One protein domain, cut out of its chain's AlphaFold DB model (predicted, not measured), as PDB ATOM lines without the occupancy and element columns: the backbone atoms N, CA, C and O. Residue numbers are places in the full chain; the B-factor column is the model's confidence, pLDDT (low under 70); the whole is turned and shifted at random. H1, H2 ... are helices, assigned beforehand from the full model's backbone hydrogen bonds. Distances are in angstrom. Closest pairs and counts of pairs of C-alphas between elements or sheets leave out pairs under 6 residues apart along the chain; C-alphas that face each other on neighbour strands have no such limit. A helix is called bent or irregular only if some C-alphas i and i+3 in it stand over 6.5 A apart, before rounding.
ATOM      1  N   PHE A   2     -30.730 -44.568  37.983       75.00
ATOM      2  CA  PHE A   2     -30.263 -43.164  37.907       75.00
ATOM      3  C   PHE A   2     -28.814 -42.965  38.403       75.00
ATOM      4  O   PHE A   2     -27.995 -42.385  37.695       75.00
ATOM      5  N   ASN A   3     -28.461 -43.542  39.556       78.06
ATOM      6  CA  ASN A   3     -27.094 -43.467  40.095       78.06
ATOM      7  C   ASN A   3     -26.059 -44.189  39.212       78.06
ATOM      8  O   ASN A   3     -24.936 -43.717  39.079       78.06
ATOM      9  N   GLU A   4     -26.435 -45.294  38.560       84.62
ATOM     10  CA  GLU A   4     -25.553 -46.024  37.634       84.62
ATOM     11  C   GLU A   4     -25.283 -45.202  36.367       84.62
ATOM     12  O   GLU A   4     -24.160 -45.185  35.869       84.62
ATOM     13  N   LEU A   5     -26.282 -44.458  35.876       86.38
ATOM     14  CA  LEU A   5     -26.113 -43.519  34.765       86.38
ATOM     15  C   LEU A   5     -25.217 -42.331  35.149       86.38
ATOM     16  O   LEU A   5     -24.380 -41.931  34.344       86.38
ATOM     17  N   ILE A   6     -25.338 -41.802  36.373       85.38
ATOM     18  CA  ILE A   6     -24.423 -40.769  36.892       85.38
ATOM     19  C   ILE A   6     -22.981 -41.290  36.913       85.38
ATOM     20  O   ILE A   6     -22.095 -40.626  36.377       85.38
ATOM     21  N   ILE A   7     -22.748 -42.486  37.471       87.81
ATOM     22  CA  ILE A   7     -21.423 -43.130  37.491       87.81
ATOM     23  C   ILE A   7     -20.900 -43.314  36.059       87.81
ATOM     24  O   ILE A   7     -19.806 -42.853  35.750       87.81
ATOM     25  N   THR A   8     -21.719 -43.856  35.151       89.31
ATOM     26  CA  THR A   8     -21.373 -44.041  33.727       89.31
ATOM     27  C   THR A   8     -20.904 -42.740  33.063       89.31
ATOM     28  O   THR A   8     -19.912 -42.740  32.331       89.31
ATOM     29  N   VAL A   9     -21.583 -41.617  33.326       89.88
ATOM     30  CA  VAL A   9     -21.189 -40.303  32.795       89.88
ATOM     31  C   VAL A   9     -19.903 -39.796  33.457       89.88
ATOM     32  O   VAL A   9     -19.012 -39.322  32.754       89.88
ATOM     33  N   ILE A  10     -19.754 -39.916  34.782       90.00
ATOM     34  CA  ILE A  10     -18.543 -39.486  35.506       90.00
ATOM     35  C   ILE A  10     -17.306 -40.252  35.026       90.00
ATOM     36  O   ILE A  10     -16.272 -39.624  34.765       90.00
ATOM     37  N   ASP A  11     -17.419 -41.571  34.888       92.75
ATOM     38  CA  ASP A  11     -16.346 -42.462  34.455       92.75
ATOM     39  C   ASP A  11     -15.991 -42.212  32.992       92.75
ATOM     40  O   ASP A  11     -14.817 -42.044  32.664       92.75
ATOM     41  N   GLY A  12     -16.988 -42.092  32.110       92.56
ATOM     42  CA  GLY A  12     -16.757 -41.796  30.697       92.56
ATOM     43  C   GLY A  12     -16.127 -40.418  30.462       92.56
ATOM     44  O   GLY A  12     -15.193 -40.316  29.671       92.56
ATOM     45  N   LEU A  13     -16.532 -39.380  31.207       92.06
ATOM     46  CA  LEU A  13     -15.862 -38.067  31.181       92.06
ATOM     47  C   LEU A  13     -14.394 -38.167  31.614       92.06
ATOM     48  O   LEU A  13     -13.515 -37.583  30.989       92.06
ATOM     49  N   SER A  14     -14.118 -38.943  32.663       91.44
ATOM     50  CA  SER A  14     -12.750 -39.146  33.165       91.44
ATOM     51  C   SER A  14     -11.909 -40.000  32.203       91.44
ATOM     52  O   SER A  14     -10.706 -39.784  32.063       91.44
ATOM     53  N   LYS A  15     -12.547 -40.931  31.482       93.75
ATOM     54  CA  LYS A  15     -11.930 -41.719  30.412       93.75
ATOM     55  C   LYS A  15     -11.578 -40.856  29.200       93.75
ATOM     56  O   LYS A  15     -10.494 -41.041  28.664       93.75
ATOM     57  N   ILE A  16     -12.430 -39.910  28.789       93.12
ATOM     58  CA  ILE A  16     -12.098 -38.963  27.707       93.12
ATOM     59  C   ILE A  16     -10.860 -38.154  28.086       93.12
ATOM     60  O   ILE A  16      -9.916 -38.117  27.308       93.12
ATOM     61  N   ASP A  17     -10.819 -37.578  29.290       88.56
ATOM     62  CA  ASP A  17      -9.659 -36.813  29.758       88.56
ATOM     63  C   ASP A  17      -8.356 -37.647  29.707       88.56
ATOM     64  O   ASP A  17      -7.317 -37.136  29.294       88.56
ATOM     65  N   CYS A  18      -8.415 -38.941  30.044       92.25
ATOM     66  CA  CYS A  18      -7.289 -39.877  29.912       92.25
ATOM     67  C   CYS A  18      -6.915 -40.170  28.443       92.25
ATOM     68  O   CYS A  18      -5.745 -40.135  28.075       92.25
ATOM     69  N   LEU A  19      -7.897 -40.417  27.573       94.25
ATOM     70  CA  LEU A  19      -7.655 -40.673  26.148       94.25
ATOM     71  C   LEU A  19      -7.076 -39.443  25.433       94.25
ATOM     72  O   LEU A  19      -6.217 -39.587  24.565       94.25
ATOM     73  N   LEU A  20      -7.480 -38.233  25.832       91.00
ATOM     74  CA  LEU A  20      -6.917 -36.984  25.318       91.00
ATOM     75  C   LEU A  20      -5.432 -36.827  25.685       91.00
ATOM     76  O   LEU A  20      -4.654 -36.415  24.829       91.00
ATOM     77  N   THR A  21      -4.998 -37.206  26.897       89.31
ATOM     78  CA  THR A  21      -3.558 -37.185  27.243       89.31
ATOM     79  C   THR A  21      -2.750 -38.260  26.515       89.31
ATOM     80  O   THR A  21      -1.542 -38.100  26.347       89.31
ATOM     81  N   GLN A  22      -3.405 -39.319  26.036       91.50
ATOM     82  CA  GLN A  22      -2.814 -40.383  25.215       91.50
ATOM     83  C   GLN A  22      -2.893 -40.106  23.700       91.50
ATOM     84  O   GLN A  22      -2.402 -40.908  22.911       91.50
ATOM     85  N   ASN A  23      -3.478 -38.972  23.284       88.88
ATOM     86  CA  ASN A  23      -3.766 -38.620  21.885       88.88
ATOM     87  C   ASN A  23      -4.711 -39.611  21.153       88.88
ATOM     88  O   ASN A  23      -4.765 -39.651  19.923       88.88
ATOM     89  N   CYS A  24      -5.508 -40.381  21.897       92.69
ATOM     90  CA  CYS A  24      -6.489 -41.342  21.381       92.69
ATOM     91  C   CYS A  24      -7.823 -40.658  21.010       92.69
ATOM     92  O   CYS A  24      -8.874 -40.946  21.585       92.69
ATOM     93  N   ILE A  25      -7.786 -39.716  20.061       92.75
ATOM     94  CA  ILE A  25      -8.935 -38.848  19.721       92.75
ATOM     95  C   ILE A  25     -10.161 -39.636  19.229       92.75
ATOM     96  O   ILE A  25     -11.286 -39.329  19.621       92.75
ATOM     97  N   ASP A  26      -9.964 -40.672  18.413       91.94
ATOM     98  CA  ASP A  26     -11.078 -41.431  17.821       91.94
ATOM     99  C   ASP A  26     -11.805 -42.282  18.880       91.94
ATOM    100  O   ASP A  26     -13.036 -42.342  18.928       91.94
ATOM    101  N   GLU A  27     -11.048 -42.848  19.820       93.31
ATOM    102  CA  GLU A  27     -11.579 -43.552  20.989       93.31
ATOM    103  C   GLU A  27     -12.295 -42.584  21.942       93.31
ATOM    104  O   GLU A  27     -13.369 -42.900  22.464       93.31
ATOM    105  N   ALA A  28     -11.746 -41.378  22.136       93.25
ATOM    106  CA  ALA A  28     -12.376 -40.320  22.921       93.25
ATOM    107  C   ALA A  28     -13.718 -39.877  22.309       93.25
ATOM    108  O   ALA A  28     -14.692 -39.703  23.042       93.25
ATOM    109  N   SER A  29     -13.801 -39.780  20.978       91.62
ATOM    110  CA  SER A  29     -15.027 -39.455  20.232       91.62
ATOM    111  C   SER A  29     -16.130 -40.500  20.446       91.62
ATOM    112  O   SER A  29     -17.286 -40.167  20.736       91.62
ATOM    113  N   GLN A  30     -15.767 -41.787  20.404       93.19
ATOM    114  CA  GLN A  30     -16.702 -42.877  20.683       93.19
ATOM    115  C   GLN A  30     -17.206 -42.846  22.134       93.19
ATOM    116  O   GLN A  30     -18.397 -43.058  22.378       93.19
ATOM    117  N   VAL A  31     -16.332 -42.551  23.106       93.44
ATOM    118  CA  VAL A  31     -16.745 -42.394  24.512       93.44
ATOM    119  C   VAL A  31     -17.656 -41.174  24.681       93.44
ATOM    120  O   VAL A  31     -18.692 -41.307  25.332       93.44
ATOM    121  N   LEU A  32     -17.336 -40.031  24.059       91.19
ATOM    122  CA  LEU A  32     -18.150 -38.808  24.102       91.19
ATOM    123  C   LEU A  32     -19.563 -39.038  23.553       91.19
ATOM    124  O   LEU A  32     -20.543 -38.634  24.181       91.19
ATOM    125  N   THR A  33     -19.681 -39.751  22.434       89.19
ATOM    126  CA  THR A  33     -20.972 -40.132  21.844       89.19
ATOM    127  C   THR A  33     -21.794 -40.991  22.813       89.19
ATOM    128  O   THR A  33     -22.968 -40.706  23.061       89.19
ATOM    129  N   ASN A  34     -21.161 -41.993  23.433       87.69
ATOM    130  CA  ASN A  34     -21.822 -42.892  24.379       87.69
ATOM    131  C   ASN A  34     -22.314 -42.149  25.637       87.69
ATOM    132  O   ASN A  34     -23.481 -42.292  26.009       87.69
ATOM    133  N   ILE A  35     -21.479 -41.308  26.267       92.25
ATOM    134  CA  ILE A  35     -21.908 -40.542  27.452       92.25
ATOM    135  C   ILE A  35     -22.945 -39.471  27.121       92.25
ATOM    136  O   ILE A  35     -23.789 -39.184  27.964       92.25
ATOM    137  N   SER A  36     -22.931 -38.906  25.910       86.94
ATOM    138  CA  SER A  36     -23.909 -37.892  25.499       86.94
ATOM    139  C   SER A  36     -25.326 -38.469  25.455       86.94
ATOM    140  O   SER A  36     -26.279 -37.794  25.844       86.94
ATOM    141  N   ALA A  37     -25.483 -39.736  25.061       86.38
ATOM    142  CA  ALA A  37     -26.764 -40.435  25.139       86.38
ATOM    143  C   ALA A  37     -27.225 -40.632  26.598       86.38
ATOM    144  O   ALA A  37     -28.366 -40.302  26.932       86.38
ATOM    145  N   SER A  38     -26.336 -41.097  27.484       87.25
ATOM    146  CA  SER A  38     -26.628 -41.269  28.918       87.25
ATOM    147  C   SER A  38     -26.953 -39.944  29.618       87.25
ATOM    148  O   SER A  38     -27.903 -39.873  30.395       87.25
ATOM    149  N   PHE A  39     -26.217 -38.876  29.309       87.62
ATOM    150  CA  PHE A  39     -26.447 -37.540  29.855       87.62
ATOM    151  C   PHE A  39     -27.774 -36.944  29.368       87.62
ATOM    152  O   PHE A  39     -28.553 -36.456  30.183       87.62
ATOM    153  N   ASN A  40     -28.097 -37.077  28.076       86.81
ATOM    154  CA  ASN A  40     -29.401 -36.678  27.531       86.81
ATOM    155  C   ASN A  40     -30.577 -37.453  28.146       86.81
ATOM    156  O   ASN A  40     -31.690 -36.932  28.221       86.81
ATOM    157  N   TYR A  41     -30.362 -38.697  28.583       86.12
ATOM    158  CA  TYR A  41     -31.370 -39.435  29.337       86.12
ATOM    159  C   TYR A  41     -31.523 -38.878  30.762       86.12
ATOM    160  O   TYR A  41     -32.650 -38.654  31.204       86.12
ATOM    161  N   LEU A  42     -30.415 -38.608  31.465       84.44
ATOM    162  CA  LEU A  42     -30.432 -38.001  32.803       84.44
ATOM    163  C   LEU A  42     -31.149 -36.641  32.800       84.44
ATOM    164  O   LEU A  42     -32.064 -36.436  33.596       84.44
ATOM    165  N   THR A  43     -30.802 -35.741  31.875       82.31
ATOM    166  CA  THR A  43     -31.412 -34.403  31.791       82.31
ATOM    167  C   THR A  43     -32.892 -34.438  31.412       82.31
ATOM    168  O   THR A  43     -33.646 -33.587  31.875       82.31
ATOM    169  N   LYS A  44     -33.361 -35.431  30.645       83.12
ATOM    170  CA  LYS A  44     -34.795 -35.569  30.318       83.12
ATOM    171  C   LYS A  44     -35.644 -36.163  31.443       83.12
ATOM    172  O   LYS A  44     -36.829 -35.859  31.511       83.12
ATOM    173  N   ASN A  45     -35.066 -36.995  32.313       78.50
ATOM    174  CA  ASN A  45     -35.816 -37.763  33.318       78.50
ATOM    175  C   ASN A  45     -35.614 -37.275  34.768       78.50
ATOM    176  O   ASN A  45     -36.171 -37.864  35.690       78.50
ATOM    177  N   HIS A  46     -34.855 -36.196  34.984       68.69
ATOM    178  CA  HIS A  46     -34.527 -35.683  36.322       68.69
ATOM    179  C   HIS A  46     -35.728 -35.248  37.181       68.69
ATOM    180  O   HIS A  46     -35.624 -35.202  38.400       68.69
ATOM    181  N   CYS A  47     -36.877 -34.949  36.571       60.94
ATOM    182  CA  CYS A  47     -38.084 -34.527  37.289       60.94
ATOM    183  C   CYS A  47     -38.864 -35.684  37.947       60.94
ATOM    184  O   CYS A  47     -39.898 -35.436  38.560       60.94
ATOM    185  N   LEU A  48     -38.438 -36.942  37.768       62.09
ATOM    186  CA  LEU A  48     -39.213 -38.145  38.115       62.09
ATOM    187  C   LEU A  48     -38.805 -38.799  39.451       62.09
ATOM    188  O   LEU A  48     -39.084 -39.979  39.654       62.09
ATOM    189  N   LEU A  49     -38.088 -38.087  40.325       59.50
ATOM    190  CA  LEU A  49     -37.416 -38.668  41.492       59.50
ATOM    191  C   LEU A  49     -37.535 -37.786  42.747       59.50
ATOM    192  O   LEU A  49     -37.651 -36.566  42.659       59.50
ATOM    193  N   ASP A  50     -37.440 -38.418  43.920       65.00
ATOM    194  CA  ASP A  50     -37.906 -37.866  45.204       65.00
ATOM    195  C   ASP A  50     -37.064 -36.713  45.802       65.00
ATOM    196  O   ASP A  50     -37.523 -36.030  46.717       65.00
ATOM    197  N   GLU A  51     -35.852 -36.449  45.293       74.00
ATOM    198  CA  GLU A  51     -34.941 -35.408  45.815       74.00
ATOM    199  C   GLU A  51     -34.490 -34.394  44.735       74.00
ATOM    200  O   GLU A  51     -33.320 -34.381  44.324       74.00
ATOM    201  N   PRO A  52     -35.377 -33.491  44.275       73.38
ATOM    202  CA  PRO A  52     -35.086 -32.592  43.153       73.38
ATOM    203  C   PRO A  52     -33.921 -31.620  43.416       73.38
ATOM    204  O   PRO A  52     -33.160 -31.308  42.502       73.38
ATOM    205  N   ALA A  53     -33.727 -31.162  44.659       78.00
ATOM    206  CA  ALA A  53     -32.669 -30.203  44.997       78.00
ATOM    207  C   ALA A  53     -31.252 -30.808  44.918       78.00
ATOM    208  O   ALA A  53     -30.327 -30.166  44.411       78.00
ATOM    209  N   LEU A  54     -31.075 -32.051  45.385       77.88
ATOM    210  CA  LEU A  54     -29.797 -32.762  45.290       77.88
ATOM    211  C   LEU A  54     -29.468 -33.090  43.828       77.88
ATOM    212  O   LEU A  54     -28.331 -32.921  43.387       77.88
ATOM    213  N   GLN A  55     -30.474 -33.507  43.061       76.88
ATOM    214  CA  GLN A  55     -30.303 -33.894  41.663       76.88
ATOM    215  C   GLN A  55     -30.015 -32.705  40.755       76.88
ATOM    216  O   GLN A  55     -29.132 -32.814  39.909       76.88
ATOM    217  N   LEU A  56     -30.662 -31.555  40.973       80.31
ATOM    218  CA  LEU A  56     -30.322 -30.316  40.275       80.31
ATOM    219  C   LEU A  56     -28.838 -29.970  40.475       80.31
ATOM    220  O   LEU A  56     -28.135 -29.706  39.505       80.31
ATOM    221  N   ARG A  57     -28.328 -30.071  41.710       84.12
ATOM    222  CA  ARG A  57     -26.908 -29.832  42.017       84.12
ATOM    223  C   ARG A  57     -25.971 -30.823  41.313       84.12
ATOM    224  O   ARG A  57     -24.935 -30.406  40.795       84.12
ATOM    225  N   ILE A  58     -26.324 -32.110  41.278       83.94
ATOM    226  CA  ILE A  58     -25.560 -33.136  40.547       83.94
ATOM    227  C   ILE A  58     -25.568 -32.841  39.043       83.94
ATOM    228  O   ILE A  58     -24.521 -32.906  38.406       83.94
ATOM    229  N   LEU A  59     -26.715 -32.471  38.473       84.00
ATOM    230  CA  LEU A  59     -26.842 -32.161  37.049       84.00
ATOM    231  C   LEU A  59     -26.073 -30.900  36.662       84.00
ATOM    232  O   LEU A  59     -25.408 -30.925  35.632       84.00
ATOM    233  N   THR A  60     -26.073 -29.846  37.483       84.00
ATOM    234  CA  THR A  60     -25.221 -28.665  37.262       84.00
ATOM    235  C   THR A  60     -23.744 -29.063  37.212       84.00
ATOM    236  O   THR A  60     -23.070 -28.763  36.230       84.00
ATOM    237  N   MET A  61     -23.263 -29.832  38.196       86.00
ATOM    238  CA  MET A  61     -21.879 -30.324  38.236       86.00
ATOM    239  C   MET A  61     -21.528 -31.203  37.020       86.00
ATOM    240  O   MET A  61     -20.452 -31.064  36.438       86.00
ATOM    241  N   LEU A  62     -22.423 -32.114  36.618       86.62
ATOM    242  CA  LEU A  62     -22.226 -32.958  35.435       86.62
ATOM    243  C   LEU A  62     -22.247 -32.145  34.137       86.62
ATOM    244  O   LEU A  62     -21.456 -32.438  33.247       86.62
ATOM    245  N   THR A  63     -23.105 -31.124  34.040       85.94
ATOM    246  CA  THR A  63     -23.153 -30.198  32.898       85.94
ATOM    247  C   THR A  63     -21.825 -29.464  32.775       85.94
ATOM    248  O   THR A  63     -21.200 -29.512  31.724       85.94
ATOM    249  N   GLU A  64     -21.335 -28.869  33.865       83.12
ATOM    250  CA  GLU A  64     -20.058 -28.148  33.886       83.12
ATOM    251  C   GLU A  64     -18.881 -29.060  33.513       83.12
ATOM    252  O   GLU A  64     -18.051 -28.677  32.687       83.12
ATOM    253  N   LYS A  65     -18.830 -30.294  34.040       85.44
ATOM    254  CA  LYS A  65     -17.793 -31.273  33.670       85.44
ATOM    255  C   LYS A  65     -17.924 -31.736  32.210       85.44
ATOM    256  O   LYS A  65     -16.905 -31.908  31.541       85.44
ATOM    257  N   LEU A  66     -19.143 -31.908  31.694       87.00
ATOM    258  CA  LEU A  66     -19.380 -32.264  30.293       87.00
ATOM    259  C   LEU A  66     -18.942 -31.143  29.348       87.00
ATOM    260  O   LEU A  66     -18.233 -31.436  28.388       87.00
ATOM    261  N   THR A  67     -19.274 -29.882  29.634       84.75
ATOM    262  CA  THR A  67     -18.752 -28.725  28.890       84.75
ATOM    263  C   THR A  67     -17.222 -28.703  28.961       84.75
ATOM    264  O   THR A  67     -16.571 -28.666  27.921       84.75
ATOM    265  N   ALA A  68     -16.632 -28.863  30.155       84.00
ATOM    266  CA  ALA A  68     -15.179 -28.894  30.357       84.00
ATOM    267  C   ALA A  68     -14.451 -29.919  29.478       84.00
ATOM    268  O   ALA A  68     -13.426 -29.621  28.861       84.00
ATOM    269  N   THR A  69     -14.943 -31.154  29.456       87.56
ATOM    270  CA  THR A  69     -14.361 -32.245  28.668       87.56
ATOM    271  C   THR A  69     -14.674 -32.091  27.177       87.56
ATOM    272  O   THR A  69     -13.793 -32.336  26.358       87.56
ATOM    273  N   SER A  70     -15.862 -31.601  26.807       87.06
ATOM    274  CA  SER A  70     -16.236 -31.372  25.402       87.06
ATOM    275  C   SER A  70     -15.405 -30.265  24.754       87.06
ATOM    276  O   SER A  70     -14.890 -30.466  23.660       87.06
ATOM    277  N   THR A  71     -15.190 -29.126  25.424       86.31
ATOM    278  CA  THR A  71     -14.336 -28.039  24.907       86.31
ATOM    279  C   THR A  71     -12.901 -28.519  24.679       86.31
ATOM    280  O   THR A  71     -12.331 -28.278  23.615       86.31
ATOM    281  N   ARG A  72     -12.328 -29.269  25.634       87.00
ATOM    282  CA  ARG A  72     -10.987 -29.870  25.494       87.00
ATOM    283  C   ARG A  72     -10.928 -30.901  24.363       87.00
ATOM    284  O   ARG A  72      -9.964 -30.903  23.602       87.00
ATOM    285  N   PHE A  73     -11.965 -31.725  24.215       91.31
ATOM    286  CA  PHE A  73     -12.089 -32.669  23.105       91.31
ATOM    287  C   PHE A  73     -12.147 -31.957  21.747       91.31
ATOM    288  O   PHE A  73     -11.384 -32.318  20.857       91.31
ATOM    289  N   TYR A  74     -12.978 -30.922  21.581       90.94
ATOM    290  CA  TYR A  74     -13.092 -30.207  20.305       90.94
ATOM    291  C   TYR A  74     -11.817 -29.441  19.930       90.94
ATOM    292  O   TYR A  74     -11.462 -29.423  18.751       90.94
ATOM    293  N   LEU A  75     -11.078 -28.884  20.898       90.75
ATOM    294  CA  LEU A  75      -9.750 -28.308  20.646       90.75
ATOM    295  C   LEU A  75      -8.776 -29.372  20.107       90.75
ATOM    296  O   LEU A  75      -8.141 -29.162  19.071       90.75
ATOM    297  N   ALA A  76      -8.699 -30.535  20.761       91.31
ATOM    298  CA  ALA A  76      -7.816 -31.630  20.355       91.31
ATOM    299  C   ALA A  76      -8.217 -32.253  19.000       91.31
ATOM    300  O   ALA A  76      -7.359 -32.490  18.148       91.31
ATOM    301  N   LEU A  77      -9.519 -32.449  18.764       94.06
ATOM    302  CA  LEU A  77     -10.064 -32.903  17.483       94.06
ATOM    303  C   LEU A  77      -9.732 -31.917  16.358       94.06
ATOM    304  O   LEU A  77      -9.267 -32.333  15.301       94.06
ATOM    305  N   THR A  78      -9.899 -30.612  16.588       94.94
ATOM    306  CA  THR A  78      -9.593 -29.598  15.567       94.94
ATOM    307  C   THR A  78      -8.095 -29.575  15.243       94.94
ATOM    308  O   THR A  78      -7.732 -29.481  14.072       94.94
ATOM    309  N   HIS A  79      -7.214 -29.757  16.236       93.75
ATOM    310  CA  HIS A  79      -5.781 -29.957  15.989       93.75
ATOM    311  C   HIS A  79      -5.492 -31.198  15.126       93.75
ATOM    312  O   HIS A  79      -4.703 -31.101  14.185       93.75
ATOM    313  N   LYS A  80      -6.144 -32.340  15.397       94.62
ATOM    314  CA  LYS A  80      -6.026 -33.550  14.564       94.62
ATOM    315  C   LYS A  80      -6.458 -33.268  13.121       94.62
ATOM    316  O   LYS A  80      -5.682 -33.504  12.201       94.62
ATOM    317  N   LEU A  81      -7.637 -32.674  12.932       96.50
ATOM    318  CA  LEU A  81      -8.185 -32.351  11.612       96.50
ATOM    319  C   LEU A  81      -7.282 -31.395  10.812       96.50
ATOM    320  O   LEU A  81      -7.154 -31.560   9.604       96.50
ATOM    321  N   ILE A  82      -6.618 -30.426  11.458       96.75
ATOM    322  CA  ILE A  82      -5.633 -29.545  10.799       96.75
ATOM    323  C   ILE A  82      -4.402 -30.335  10.325       96.75
ATOM    324  O   ILE A  82      -3.872 -30.054   9.248       96.75
ATOM    325  N   ASN A  83      -3.945 -31.331  11.087       95.69
ATOM    326  CA  ASN A  83      -2.846 -32.201  10.662       95.69
ATOM    327  C   ASN A  83      -3.272 -33.091   9.484       95.69
ATOM    328  O   ASN A  83      -2.581 -33.116   8.466       95.69
ATOM    329  N   ASP A  84      -4.440 -33.730   9.576       96.38
ATOM    330  CA  ASP A  84      -5.009 -34.558   8.503       96.38
ATOM    331  C   ASP A  84      -5.237 -33.727   7.221       96.38
ATOM    332  O   ASP A  84      -4.949 -34.178   6.110       96.38
ATOM    333  N   PHE A  85      -5.668 -32.468   7.365       97.81
ATOM    334  CA  PHE A  85      -5.793 -31.505   6.269       97.81
ATOM    335  C   PHE A  85      -4.441 -31.216   5.611       97.81
ATOM    336  O   PHE A  85      -4.331 -31.273   4.387       97.81
ATOM    337  N   ASN A  86      -3.399 -30.942   6.401       96.50
ATOM    338  CA  ASN A  86      -2.055 -30.699   5.874       96.50
ATOM    339  C   ASN A  86      -1.487 -31.920   5.132       96.50
ATOM    340  O   ASN A  86      -0.865 -31.745   4.085       96.50
ATOM    341  N   ILE A  87      -1.758 -33.135   5.618       96.81
ATOM    342  CA  ILE A  87      -1.383 -34.388   4.948       96.81
ATOM    343  C   ILE A  87      -2.109 -34.517   3.598       96.81
ATOM    344  O   ILE A  87      -1.463 -34.773   2.582       96.81
ATOM    345  N   ALA A  88      -3.422 -34.268   3.546       95.19
ATOM    346  CA  ALA A  88      -4.187 -34.306   2.294       95.19
ATOM    347  C   ALA A  88      -3.687 -33.269   1.264       95.19
ATOM    348  O   ALA A  88      -3.611 -33.560   0.069       95.19
ATOM    349  N   VAL A  89      -3.275 -32.076   1.717       93.19
ATOM    350  CA  VAL A  89      -2.652 -31.042   0.865       93.19
ATOM    351  C   VAL A  89      -1.316 -31.513   0.282       93.19
ATOM    352  O   VAL A  89      -1.063 -31.298  -0.902       93.19
ATOM    353  N   GLU A  90      -0.469 -32.165   1.083       92.94
ATOM    354  CA  GLU A  90       0.826 -32.710   0.640       92.94
ATOM    355  C   GLU A  90       0.679 -33.900  -0.317       92.94
ATOM    356  O   GLU A  90       1.497 -34.075  -1.218       92.94
ATOM    357  N   GLN A  91      -0.394 -34.679  -0.169       92.56
ATOM    358  CA  GLN A  91      -0.753 -35.780  -1.068       92.56
ATOM    359  C   GLN A  91      -1.489 -35.319  -2.340       92.56
ATOM    360  O   GLN A  91      -1.830 -36.147  -3.182       92.56
ATOM    361  N   TYR A  92      -1.716 -34.009  -2.507       90.00
ATOM    362  CA  TYR A  92      -2.515 -33.409  -3.584       90.00
ATOM    363  C   TYR A  92      -3.989 -33.877  -3.630       90.00
ATOM    364  O   TYR A  92      -4.681 -33.618  -4.621       90.00
ATOM    365  N   ASP A  93      -4.515 -34.489  -2.560       94.12
ATOM    366  CA  ASP A  93      -5.945 -34.799  -2.439       94.12
ATOM    367  C   ASP A  93      -6.727 -33.548  -2.012       94.12
ATOM    368  O   ASP A  93      -7.133 -33.335  -0.864       94.12
ATOM    369  N   PHE A  94      -6.963 -32.688  -2.999       91.88
ATOM    370  CA  PHE A  94      -7.741 -31.469  -2.823       91.88
ATOM    371  C   PHE A  94      -9.235 -31.726  -2.561       91.88
ATOM    372  O   PHE A  94      -9.938 -30.790  -2.174       91.88
ATOM    373  N   VAL A  95      -9.744 -32.950  -2.763       93.12
ATOM    374  CA  VAL A  95     -11.137 -33.303  -2.448       93.12
ATOM    375  C   VAL A  95     -11.260 -33.578  -0.953       93.12
ATOM    376  O   VAL A  95     -12.089 -32.947  -0.294       93.12
ATOM    377  N   GLN A  96     -10.386 -34.430  -0.407       95.00
ATOM    378  CA  GLN A  96     -10.299 -34.707   1.025       95.00
ATOM    379  C   GLN A  96      -9.945 -33.441   1.814       95.00
ATOM    380  O   GLN A  96     -10.651 -33.102   2.765       95.00
ATOM    381  N   ALA A  97      -8.936 -32.675   1.377       94.88
ATOM    382  CA  ALA A  97      -8.559 -31.416   2.023       94.88
ATOM    383  C   ALA A  97      -9.731 -30.413   2.075       94.88
ATOM    384  O   ALA A  97      -9.966 -29.767   3.093       94.88
ATOM    385  N   ASN A  98     -10.531 -30.307   1.010       94.25
ATOM    386  CA  ASN A  98     -11.714 -29.441   0.991       94.25
ATOM    387  C   ASN A  98     -12.883 -29.971   1.852       94.25
ATOM    388  O   ASN A  98     -13.738 -29.184   2.261       94.25
ATOM    389  N   GLY A  99     -12.935 -31.277   2.126       96.56
ATOM    390  CA  GLY A  99     -13.821 -31.862   3.137       96.56
ATOM    391  C   GLY A  99     -13.403 -31.438   4.544       96.56
ATOM    392  O   GLY A  99     -14.158 -30.746   5.226       96.56
ATOM    393  N   LEU A 100     -12.159 -31.753   4.913       97.19
ATOM    394  CA  LEU A 100     -11.564 -31.443   6.220       97.19
ATOM    395  C   LEU A 100     -11.595 -29.938   6.533       97.19
ATOM    396  O   LEU A 100     -11.942 -29.547   7.643       97.19
ATOM    397  N   TYR A 101     -11.343 -29.072   5.544       96.31
ATOM    398  CA  TYR A 101     -11.466 -27.615   5.689       96.31
ATOM    399  C   TYR A 101     -12.841 -27.177   6.225       96.31
ATOM    400  O   TYR A 101     -12.924 -26.309   7.094       96.31
ATOM    401  N   LYS A 102     -13.932 -27.774   5.724       96.00
ATOM    402  CA  LYS A 102     -15.299 -27.430   6.156       96.00
ATOM    403  C   LYS A 102     -15.579 -27.911   7.578       96.00
ATOM    404  O   LYS A 102     -16.240 -27.203   8.331       96.00
ATOM    405  N   GLU A 103     -15.068 -29.085   7.929       95.50
ATOM    406  CA  GLU A 103     -15.191 -29.679   9.261       95.50
ATOM    407  C   GLU A 103     -14.432 -28.851  10.312       95.50
ATOM    408  O   GLU A 103     -14.995 -28.493  11.346       95.50
ATOM    409  N   ILE A 104     -13.207 -28.412   9.997       96.75
ATOM    410  CA  ILE A 104     -12.424 -27.494  10.840       96.75
ATOM    411  C   ILE A 104     -13.170 -26.167  11.050       96.75
ATOM    412  O   ILE A 104     -13.314 -25.718  12.186       96.75
ATOM    413  N   ILE A 105     -13.692 -25.550   9.980       95.94
ATOM    414  CA  ILE A 105     -14.483 -24.309  10.073       95.94
ATOM    415  C   ILE A 105     -15.721 -24.496  10.964       95.94
ATOM    416  O   ILE A 105     -16.030 -23.613  11.767       95.94
ATOM    417  N   PHE A 106     -16.411 -25.635  10.856       94.50
ATOM    418  CA  PHE A 106     -17.560 -25.961  11.698       94.50
ATOM    419  C   PHE A 106     -17.174 -26.048  13.184       94.50
ATOM    420  O   PHE A 106     -17.801 -25.387  14.013       94.50
ATOM    421  N   HIS A 107     -16.109 -26.781  13.528       92.56
ATOM    422  CA  HIS A 107     -15.660 -26.906  14.919       92.56
ATOM    423  C   HIS A 107     -15.123 -25.591  15.504       92.56
ATOM    424  O   HIS A 107     -15.430 -25.271  16.653       92.56
ATOM    425  N   LEU A 108     -14.390 -24.790  14.722       94.00
ATOM    426  CA  LEU A 108     -13.968 -23.444  15.127       94.00
ATOM    427  C   LEU A 108     -15.179 -22.536  15.405       94.00
ATOM    428  O   LEU A 108     -15.212 -21.848  16.425       94.00
ATOM    429  N   GLY A 109     -16.194 -22.574  14.534       92.19
ATOM    430  CA  GLY A 109     -17.450 -21.843  14.716       92.19
ATOM    431  C   GLY A 109     -18.176 -22.237  16.005       92.19
ATOM    432  O   GLY A 109     -18.477 -21.367  16.820       92.19
ATOM    433  N   PHE A 110     -18.368 -23.543  16.220       89.44
ATOM    434  CA  PHE A 110     -18.990 -24.092  17.427       89.44
ATOM    435  C   PHE A 110     -18.254 -23.668  18.706       89.44
ATOM    436  O   PHE A 110     -18.861 -23.114  19.620       89.44
ATOM    437  N   MET A 111     -16.929 -23.840  18.762       90.81
ATOM    438  CA  MET A 111     -16.133 -23.456  19.935       90.81
ATOM    439  C   MET A 111     -16.228 -21.955  20.248       90.81
ATOM    440  O   MET A 111     -16.307 -21.565  21.414       90.81
ATOM    441  N   LYS A 112     -16.247 -21.102  19.216       91.56
ATOM    442  CA  LYS A 112     -16.416 -19.652  19.370       91.56
ATOM    443  C   LYS A 112     -17.811 -19.280  19.889       91.56
ATOM    444  O   LYS A 112     -17.934 -18.339  20.674       91.56
ATOM    445  N   GLU A 113     -18.849 -19.993  19.458       90.75
ATOM    446  CA  GLU A 113     -20.217 -19.803  19.944       90.75
ATOM    447  C   GLU A 113     -20.348 -20.221  21.417       90.75
ATOM    448  O   GLU A 113     -20.792 -19.412  22.231       90.75
ATOM    449  N   GLU A 114     -19.846 -21.399  21.797       86.75
ATOM    450  CA  GLU A 114     -19.824 -21.870  23.191       86.75
ATOM    451  C   GLU A 114     -19.096 -20.896  24.135       86.75
ATOM    452  O   GLU A 114     -19.603 -20.564  25.208       86.75
ATOM    453  N   TYR A 115     -17.951 -20.339  23.723       89.94
ATOM    454  CA  TYR A 115     -17.262 -19.309  24.509       89.94
ATOM    455  C   TYR A 115     -18.063 -17.994  24.609       89.94
ATOM    456  O   TYR A 115     -18.044 -17.320  25.641       89.94
ATOM    457  N   SER A 116     -18.828 -17.638  23.573       91.06
ATOM    458  CA  SER A 116     -19.759 -16.499  23.600       91.06
ATOM    459  C   SER A 116     -20.955 -16.742  24.536       91.06
ATOM    460  O   SER A 116     -21.426 -15.820  25.204       91.06
ATOM    461  N   HIS A 117     -21.445 -17.983  24.645       88.50
ATOM    462  CA  HIS A 117     -22.380 -18.384  25.703       88.50
ATOM    463  C   HIS A 117     -21.742 -18.234  27.091       88.50
ATOM    464  O   HIS A 117     -22.275 -17.502  27.921       88.50
ATOM    465  N   ALA A 118     -20.556 -18.809  27.310       87.25
ATOM    466  CA  ALA A 118     -19.852 -18.716  28.589       87.25
ATOM    467  C   ALA A 118     -19.588 -17.266  29.033       87.25
ATOM    468  O   ALA A 118     -19.788 -16.948  30.201       87.25
ATOM    469  N   THR A 119     -19.210 -16.377  28.109       88.69
ATOM    470  CA  THR A 119     -18.977 -14.948  28.392       88.69
ATOM    471  C   THR A 119     -20.270 -14.216  28.779       88.69
ATOM    472  O   THR A 119     -20.264 -13.383  29.681       88.69
ATOM    473  N   ARG A 120     -21.408 -14.522  28.132       92.81
ATOM    474  CA  ARG A 120     -22.719 -13.944  28.502       92.81
ATOM    475  C   ARG A 120     -23.186 -14.397  29.886       92.81
ATOM    476  O   ARG A 120     -23.818 -13.615  30.590       92.81
ATOM    477  N   ASP A 121     -22.838 -15.620  30.270       87.81
ATOM    478  CA  ASP A 121     -23.177 -16.209  31.566       87.81
ATOM    479  C   ASP A 121     -22.194 -15.821  32.696       87.81
ATOM    480  O   ASP A 121     -22.376 -16.255  33.835       87.81
ATOM    481  N   GLY A 122     -21.142 -15.038  32.409       85.75
ATOM    482  CA  GLY A 122     -20.087 -14.679  33.373       85.75
ATOM    483  C   GLY A 122     -19.186 -15.855  33.780       85.75
ATOM    484  O   GLY A 122     -18.676 -15.903  34.902       85.75
ATOM    485  N   LYS A 123     -19.047 -16.852  32.899       85.44
ATOM    486  CA  LYS A 123     -18.321 -18.117  33.108       85.44
ATOM    487  C   LYS A 123     -17.016 -18.210  32.313       85.44
ATOM    488  O   LYS A 123     -16.364 -19.256  32.342       85.44
ATOM    489  N   GLU A 124     -16.591 -17.153  31.630       84.38
ATOM    490  CA  GLU A 124     -15.344 -17.121  30.856       84.38
ATOM    491  C   GLU A 124     -14.091 -17.306  31.733       84.38
ATOM    492  O   GLU A 124     -13.109 -17.894  31.286       84.38
ATOM    493  N   GLN A 125     -14.154 -16.909  33.009       85.06
ATOM    494  CA  GLN A 125     -13.100 -17.141  34.011       85.06
ATOM    495  C   GLN A 125     -13.154 -18.537  34.665       85.06
ATOM    496  O   GLN A 125     -12.360 -18.837  35.558       85.06
ATOM    497  N   SER A 126     -14.094 -19.402  34.272       83.38
ATOM    498  CA  SER A 126     -14.170 -20.765  34.810       83.38
ATOM    499  C   SER A 126     -12.957 -21.608  34.377       83.38
ATOM    500  O   SER A 126     -12.384 -21.357  33.313       83.38
ATOM    501  N   PRO A 127     -12.594 -22.674  35.121       78.88
ATOM    502  CA  PRO A 127     -11.504 -23.581  34.739       78.88
ATOM    503  C   PRO A 127     -11.641 -24.208  33.341       78.88
ATOM    504  O   PRO A 127     -10.658 -24.704  32.799       78.88
ATOM    505  N   VAL A 128     -12.846 -24.187  32.758       78.81
ATOM    506  CA  VAL A 128     -13.130 -24.642  31.388       78.81
ATOM    507  C   VAL A 128     -12.594 -23.678  30.333       78.81
ATOM    508  O   VAL A 128     -12.051 -24.110  29.320       78.81
ATOM    509  N   PHE A 129     -12.764 -22.375  30.566       85.19
ATOM    510  CA  PHE A 129     -12.583 -21.340  29.550       85.19
ATOM    511  C   PHE A 129     -11.409 -20.391  29.827       85.19
ATOM    512  O   PHE A 129     -11.007 -19.656  28.927       85.19
ATOM    513  N   ILE A 130     -10.782 -20.468  31.006       81.81
ATOM    514  CA  ILE A 130      -9.678 -19.586  31.422       81.81
ATOM    515  C   ILE A 130      -8.477 -19.562  30.451       81.81
ATOM    516  O   ILE A 130      -7.846 -18.519  30.283       81.81
ATOM    517  N   SER A 131      -8.189 -20.673  29.761       85.25
ATOM    518  CA  SER A 131      -7.150 -20.745  28.713       85.25
ATOM    519  C   SER A 131      -7.701 -20.616  27.288       85.25
ATOM    520  O   SER A 131      -6.928 -20.406  26.351       85.25
ATOM    521  N   PHE A 132      -9.026 -20.683  27.103       88.50
ATOM    522  CA  PHE A 132      -9.670 -20.843  25.796       88.50
ATOM    523  C   PHE A 132      -9.243 -19.778  24.786       88.50
ATOM    524  O   PHE A 132      -8.864 -20.118  23.672       88.50
ATOM    525  N   THR A 133      -9.243 -18.496  25.168       88.44
ATOM    526  CA  THR A 133      -8.867 -17.401  24.253       88.44
ATOM    527  C   THR A 133      -7.451 -17.575  23.695       88.44
ATOM    528  O   THR A 133      -7.223 -17.347  22.505       88.44
ATOM    529  N   LYS A 134      -6.498 -18.005  24.531       91.50
ATOM    530  CA  LYS A 134      -5.111 -18.251  24.120       91.50
ATOM    531  C   LYS A 134      -5.033 -19.458  23.185       91.50
ATOM    532  O   LYS A 134      -4.457 -19.352  22.102       91.50
ATOM    533  N   ASP A 135      -5.628 -20.573  23.595       90.00
ATOM    534  CA  ASP A 135      -5.527 -21.847  22.881       90.00
ATOM    535  C   ASP A 135      -6.247 -21.772  21.522       90.00
ATOM    536  O   ASP A 135      -5.678 -22.135  20.494       90.00
ATOM    537  N   TYR A 136      -7.443 -21.173  21.487       91.94
ATOM    538  CA  TYR A 136      -8.208 -20.902  20.267       91.94
ATOM    539  C   TYR A 136      -7.470 -19.951  19.310       91.94
ATOM    540  O   TYR A 136      -7.454 -20.189  18.104       91.94
ATOM    541  N   THR A 137      -6.822 -18.894  19.817       92.50
ATOM    542  CA  THR A 137      -6.036 -17.975  18.968       92.50
ATOM    543  C   THR A 137      -4.828 -18.683  18.352       92.50
ATOM    544  O   THR A 137      -4.551 -18.501  17.167       92.50
ATOM    545  N   SER A 138      -4.138 -19.534  19.120       92.00
ATOM    546  CA  SER A 138      -3.030 -20.346  18.600       92.00
ATOM    547  C   SER A 138      -3.513 -21.327  17.525       92.00
ATOM    548  O   SER A 138      -2.920 -21.405  16.450       92.00
ATOM    549  N   LEU A 139      -4.610 -22.041  17.792       93.62
ATOM    550  CA  LEU A 139      -5.246 -22.980  16.867       93.62
ATOM    551  C   LEU A 139      -5.654 -22.302  15.549       93.62
ATOM    552  O   LEU A 139      -5.341 -22.813  14.472       93.62
ATOM    553  N   LEU A 140      -6.305 -21.138  15.631       94.75
ATOM    554  CA  LEU A 140      -6.721 -20.354  14.467       94.75
ATOM    555  C   LEU A 140      -5.514 -19.938  13.616       94.75
ATOM    556  O   LEU A 140      -5.537 -20.131  12.404       94.75
ATOM    557  N   HIS A 141      -4.438 -19.454  14.241       95.75
ATOM    558  CA  HIS A 141      -3.226 -19.058  13.525       95.75
ATOM    559  C   HIS A 141      -2.575 -20.230  12.766       95.75
ATOM    560  O   HIS A 141      -2.198 -20.088  11.601       95.75
ATOM    561  N   HIS A 142      -2.493 -21.416  13.383       94.25
ATOM    562  CA  HIS A 142      -1.998 -22.624  12.708       94.25
ATOM    563  C   HIS A 142      -2.894 -23.051  11.535       94.25
ATOM    564  O   HIS A 142      -2.394 -23.492  10.493       94.25
ATOM    565  N   PHE A 143      -4.213 -22.900  11.666       96.25
ATOM    566  CA  PHE A 143      -5.142 -23.182  10.577       96.25
ATOM    567  C   PHE A 143      -4.992 -22.189   9.415       96.25
ATOM    568  O   PHE A 143      -4.908 -22.616   8.266       96.25
ATOM    569  N   GLU A 144      -4.872 -20.887   9.688       96.44
ATOM    570  CA  GLU A 144      -4.666 -19.850   8.664       96.44
ATOM    571  C   GLU A 144      -3.400 -20.105   7.827       96.44
ATOM    572  O   GLU A 144      -3.458 -20.073   6.594       96.44
ATOM    573  N   GLN A 145      -2.281 -20.458   8.474       95.94
ATOM    574  CA  GLN A 145      -1.045 -20.872   7.792       95.94
ATOM    575  C   GLN A 145      -1.265 -22.096   6.884       95.94
ATOM    576  O   GLN A 145      -0.817 -22.125   5.734       95.94
ATOM    577  N   SER A 146      -1.997 -23.098   7.380       94.50
ATOM    578  CA  SER A 146      -2.322 -24.319   6.629       94.50
ATOM    579  C   SER A 146      -3.182 -24.007   5.393       94.50
ATOM    580  O   SER A 146      -2.938 -24.516   4.296       94.50
ATOM    581  N   VAL A 147      -4.165 -23.113   5.536       95.69
ATOM    582  CA  VAL A 147      -5.039 -22.652   4.447       95.69
ATOM    583  C   VAL A 147      -4.262 -21.853   3.398       95.69
ATOM    584  O   VAL A 147      -4.529 -22.002   2.202       95.69
ATOM    585  N   GLN A 148      -3.277 -21.041   3.797       95.25
ATOM    586  CA  GLN A 148      -2.392 -20.364   2.846       95.25
ATOM    587  C   GLN A 148      -1.625 -21.383   1.987       95.25
ATOM    588  O   GLN A 148      -1.716 -21.323   0.757       95.25
ATOM    589  N   LYS A 149      -0.967 -22.365   2.620       91.50
ATOM    590  CA  LYS A 149      -0.240 -23.451   1.936       91.50
ATOM    591  C   LYS A 149      -1.135 -24.188   0.934       91.50
ATOM    592  O   LYS A 149      -0.769 -24.315  -0.229       91.50
ATOM    593  N   TYR A 150      -2.345 -24.587   1.336       92.12
ATOM    594  CA  TYR A 150      -3.328 -25.215   0.439       92.12
ATOM    595  C   TYR A 150      -3.635 -24.369  -0.804       92.12
ATOM    596  O   TYR A 150      -3.620 -24.883  -1.925       92.12
ATOM    597  N   ASN A 151      -3.889 -23.069  -0.628       92.44
ATOM    598  CA  ASN A 151      -4.202 -22.170  -1.739       92.44
ATOM    599  C   ASN A 151      -3.027 -22.014  -2.716       92.44
ATOM    600  O   ASN A 151      -3.243 -21.933  -3.927       92.44
ATOM    601  N   GLU A 152      -1.792 -21.979  -2.217       92.75
ATOM    602  CA  GLU A 152      -0.575 -21.917  -3.033       92.75
ATOM    603  C   GLU A 152      -0.332 -23.238  -3.784       92.75
ATOM    604  O   GLU A 152      -0.212 -23.233  -5.012       92.75
ATOM    605  N   THR A 153      -0.372 -24.378  -3.085       87.81
ATOM    606  CA  THR A 153      -0.205 -25.719  -3.673       87.81
ATOM    607  C   THR A 153      -1.260 -26.008  -4.743       87.81
ATOM    608  O   THR A 153      -0.932 -26.517  -5.817       87.81
ATOM    609  N   ARG A 154      -2.524 -25.631  -4.507       86.38
ATOM    610  CA  ARG A 154      -3.618 -25.826  -5.470       86.38
ATOM    611  C   ARG A 154      -3.459 -24.964  -6.726       86.38
ATOM    612  O   ARG A 154      -3.705 -25.458  -7.827       86.38
ATOM    613  N   LYS A 155      -3.012 -23.706  -6.594       89.00
ATOM    614  CA  LYS A 155      -2.683 -22.839  -7.745       89.00
ATOM    615  C   LYS A 155      -1.543 -23.427  -8.576       89.00
ATOM    616  O   LYS A 155      -1.646 -23.454  -9.801       89.00
ATOM    617  N   LEU A 156      -0.492 -23.930  -7.924       85.62
ATOM    618  CA  LEU A 156       0.630 -24.578  -8.605       85.62
ATOM    619  C   LEU A 156       0.176 -25.835  -9.360       85.62
ATOM    620  O   LEU A 156       0.461 -25.963 -10.547       85.62
ATOM    621  N   ALA A 157      -0.603 -26.713  -8.722       84.50
ATOM    622  CA  ALA A 157      -1.144 -27.909  -9.368       84.50
ATOM    623  C   ALA A 157      -2.030 -27.570 -10.585       84.50
ATOM    624  O   ALA A 157      -1.922 -28.215 -11.629       84.50
ATOM    625  N   GLN A 158      -2.857 -26.521 -10.492       84.88
ATOM    626  CA  GLN A 158      -3.642 -26.026 -11.627       84.88
ATOM    627  C   GLN A 158      -2.748 -25.488 -12.757       84.88
ATOM    628  O   GLN A 158      -3.004 -25.784 -13.922       84.88
ATOM    629  N   ALA A 159      -1.686 -24.743 -12.435       81.50
ATOM    630  CA  ALA A 159      -0.726 -24.257 -13.424       81.50
ATOM    631  C   ALA A 159       0.010 -25.414 -14.124       81.50
ATOM    632  O   ALA A 159       0.099 -25.418 -15.350       81.50
ATOM    633  N   CYS A 160       0.455 -26.430 -13.379       81.69
ATOM    634  CA  CYS A 160       1.068 -27.640 -13.932       81.69
ATOM    635  C   CYS A 160       0.102 -28.429 -14.831       81.69
ATOM    636  O   CYS A 160       0.511 -28.894 -15.892       81.69
ATOM    637  N   ASN A 161      -1.175 -28.545 -14.456       82.56
ATOM    638  CA  ASN A 161      -2.194 -29.205 -15.278       82.56
ATOM    639  C   ASN A 161      -2.462 -28.417 -16.575       82.56
ATOM    640  O   ASN A 161      -2.382 -28.976 -17.665       82.56
ATOM    641  N   ASN A 162      -2.664 -27.098 -16.485       81.62
ATOM    642  CA  ASN A 162      -2.817 -26.226 -17.656       81.62
ATOM    643  C   ASN A 162      -1.603 -26.308 -18.599       81.62
ATOM    644  O   ASN A 162      -1.774 -26.391 -19.813       81.62
ATOM    645  N   LEU A 163      -0.389 -26.320 -18.043       81.38
ATOM    646  CA  LEU A 163       0.857 -26.462 -18.794       81.38
ATOM    647  C   LEU A 163       0.963 -27.840 -19.464       81.38
ATOM    648  O   LEU A 163       1.311 -27.920 -20.638       81.38
ATOM    649  N   SER A 164       0.608 -28.911 -18.750       78.56
ATOM    650  CA  SER A 164       0.543 -30.271 -19.297       78.56
ATOM    651  C   SER A 164      -0.452 -30.361 -20.455       78.56
ATOM    652  O   SER A 164      -0.115 -30.898 -21.503       78.56
ATOM    653  N   ASN A 165      -1.638 -29.756 -20.329       76.75
ATOM    654  CA  ASN A 165      -2.635 -29.720 -21.402       76.75
ATOM    655  C   ASN A 165      -2.169 -28.882 -22.603       76.75
ATOM    656  O   ASN A 165      -2.398 -29.279 -23.740       76.75
ATOM    657  N   ALA A 166      -1.459 -27.771 -22.375       75.75
ATOM    658  CA  ALA A 166      -0.857 -26.976 -23.447       75.75
ATOM    659  C   ALA A 166       0.269 -27.730 -24.185       75.75
ATOM    660  O   ALA A 166       0.387 -27.612 -25.404       75.75
ATOM    661  N   PHE A 167       1.071 -28.529 -23.469       74.69
ATOM    662  CA  PHE A 167       2.071 -29.424 -24.065       74.69
ATOM    663  C   PHE A 167       1.477 -30.702 -24.662       74.69
ATOM    664  O   PHE A 167       2.099 -31.317 -25.528       74.69
ATOM    665  N   ASN A 168       0.275 -31.105 -24.252       67.62
ATOM    666  CA  ASN A 168      -0.457 -32.209 -24.852       67.62
ATOM    667  C   ASN A 168      -1.119 -31.729 -26.152       67.62
ATOM    668  O   ASN A 168      -2.338 -31.626 -26.272       67.62
ATOM    669  N   PHE A 169      -0.268 -31.427 -27.136       64.38
ATOM    670  CA  PHE A 169      -0.582 -30.817 -28.428       64.38
ATOM    671  C   PHE A 169      -1.626 -31.571 -29.277       64.38
ATOM    672  O   PHE A 169      -1.896 -31.121 -30.383       64.38
ATOM    673  N   GLY A 170      -2.235 -32.671 -28.826       65.19
ATOM    674  CA  GLY A 170      -3.146 -33.501 -29.622       65.19
ATOM    675  C   GLY A 170      -4.332 -32.746 -30.237       65.19
ATOM    676  O   GLY A 170      -4.696 -33.018 -31.384       65.19
ATOM    677  N   GLU A 171      -4.906 -31.762 -29.534       62.59
ATOM    678  CA  GLU A 171      -5.980 -30.914 -30.079       62.59
ATOM    679  C   GLU A 171      -5.441 -29.896 -31.098       62.59
ATOM    680  O   GLU A 171      -5.960 -29.794 -32.211       62.59
ATOM    681  N   THR A 172      -4.325 -29.234 -30.787       62.66
ATOM    682  CA  THR A 172      -3.604 -28.322 -31.690       62.66
ATOM    683  C   THR A 172      -3.138 -29.033 -32.969       62.66
ATOM    684  O   THR A 172      -3.371 -28.552 -34.074       62.66
ATOM    685  N   GLN A 173      -2.560 -30.230 -32.857       62.84
ATOM    686  CA  GLN A 173      -2.167 -31.090 -33.975       62.84
ATOM    687  C   GLN A 173      -3.373 -31.533 -34.808       62.84
ATOM    688  O   GLN A 173      -3.245 -31.700 -36.019       62.84
ATOM    689  N   ARG A 174      -4.557 -31.692 -34.201       64.62
ATOM    690  CA  ARG A 174      -5.795 -31.962 -34.943       64.62
ATOM    691  C   ARG A 174      -6.270 -30.724 -35.706       64.62
ATOM    692  O   ARG A 174      -6.645 -30.856 -36.867       64.62
ATOM    693  N   LEU A 175      -6.222 -29.544 -35.085       61.41
ATOM    694  CA  LEU A 175      -6.622 -28.266 -35.688       61.41
ATOM    695  C   LEU A 175      -5.705 -27.838 -36.846       61.41
ATOM    696  O   LEU A 175      -6.196 -27.365 -37.865       61.41
TER     697      LEU A 175
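What this domain is: This is residues 2 to 175 of the 208 residues of an uncharacterized protein of Legionella brunensis (UniProt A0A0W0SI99). The longest helix, H3, runs through a bundle: the hairpin of H1 and H2 packs on it, H4 and H5 pack on its later part, and residues 158 to 175 stick out as a tail. The printed part has 174 residues, class all helix, with six named helices, H1 to H6 in order; it is loose, radius of gyration of the C-alphas 22.9 A, spans 87 by 29 by 29 A.

Where its parts are: H3 is residues 52 to 90, 55.7 A from first to last C-alpha. Before it come H1, residues 2 to 21, from C-alpha 2 at (-30.263, -43.164, 37.907), and H2, residues 25 to 48, irregular, C-alphas 44 and 47 being 7.8 A apart. After it come H4, residues 94 to 120, H5, residues 132 to 167, 51.9 A, and H6, residues 170 to 175, to C-alpha 175 at (-6.622, -28.266, -35.688).

How they stand to each other: H1 to H5 form an up-and-down bundle, each running against the one before. H3, the hub, touches H4, closest C-alphas Phe 85 and Ala 97, 5.1 A. H1 and H4 are apart. Every O i to N i+4 pair is within hydrogen-bond range in H1, H3, H5 and H6, 18 of 20 in H2, 22 of 23 in H4.

The domain as a whole: The printed part has no cut; the link H4 to H5 is long. Residues 46 to 50 and 168 to 175 have pLDDT under 70.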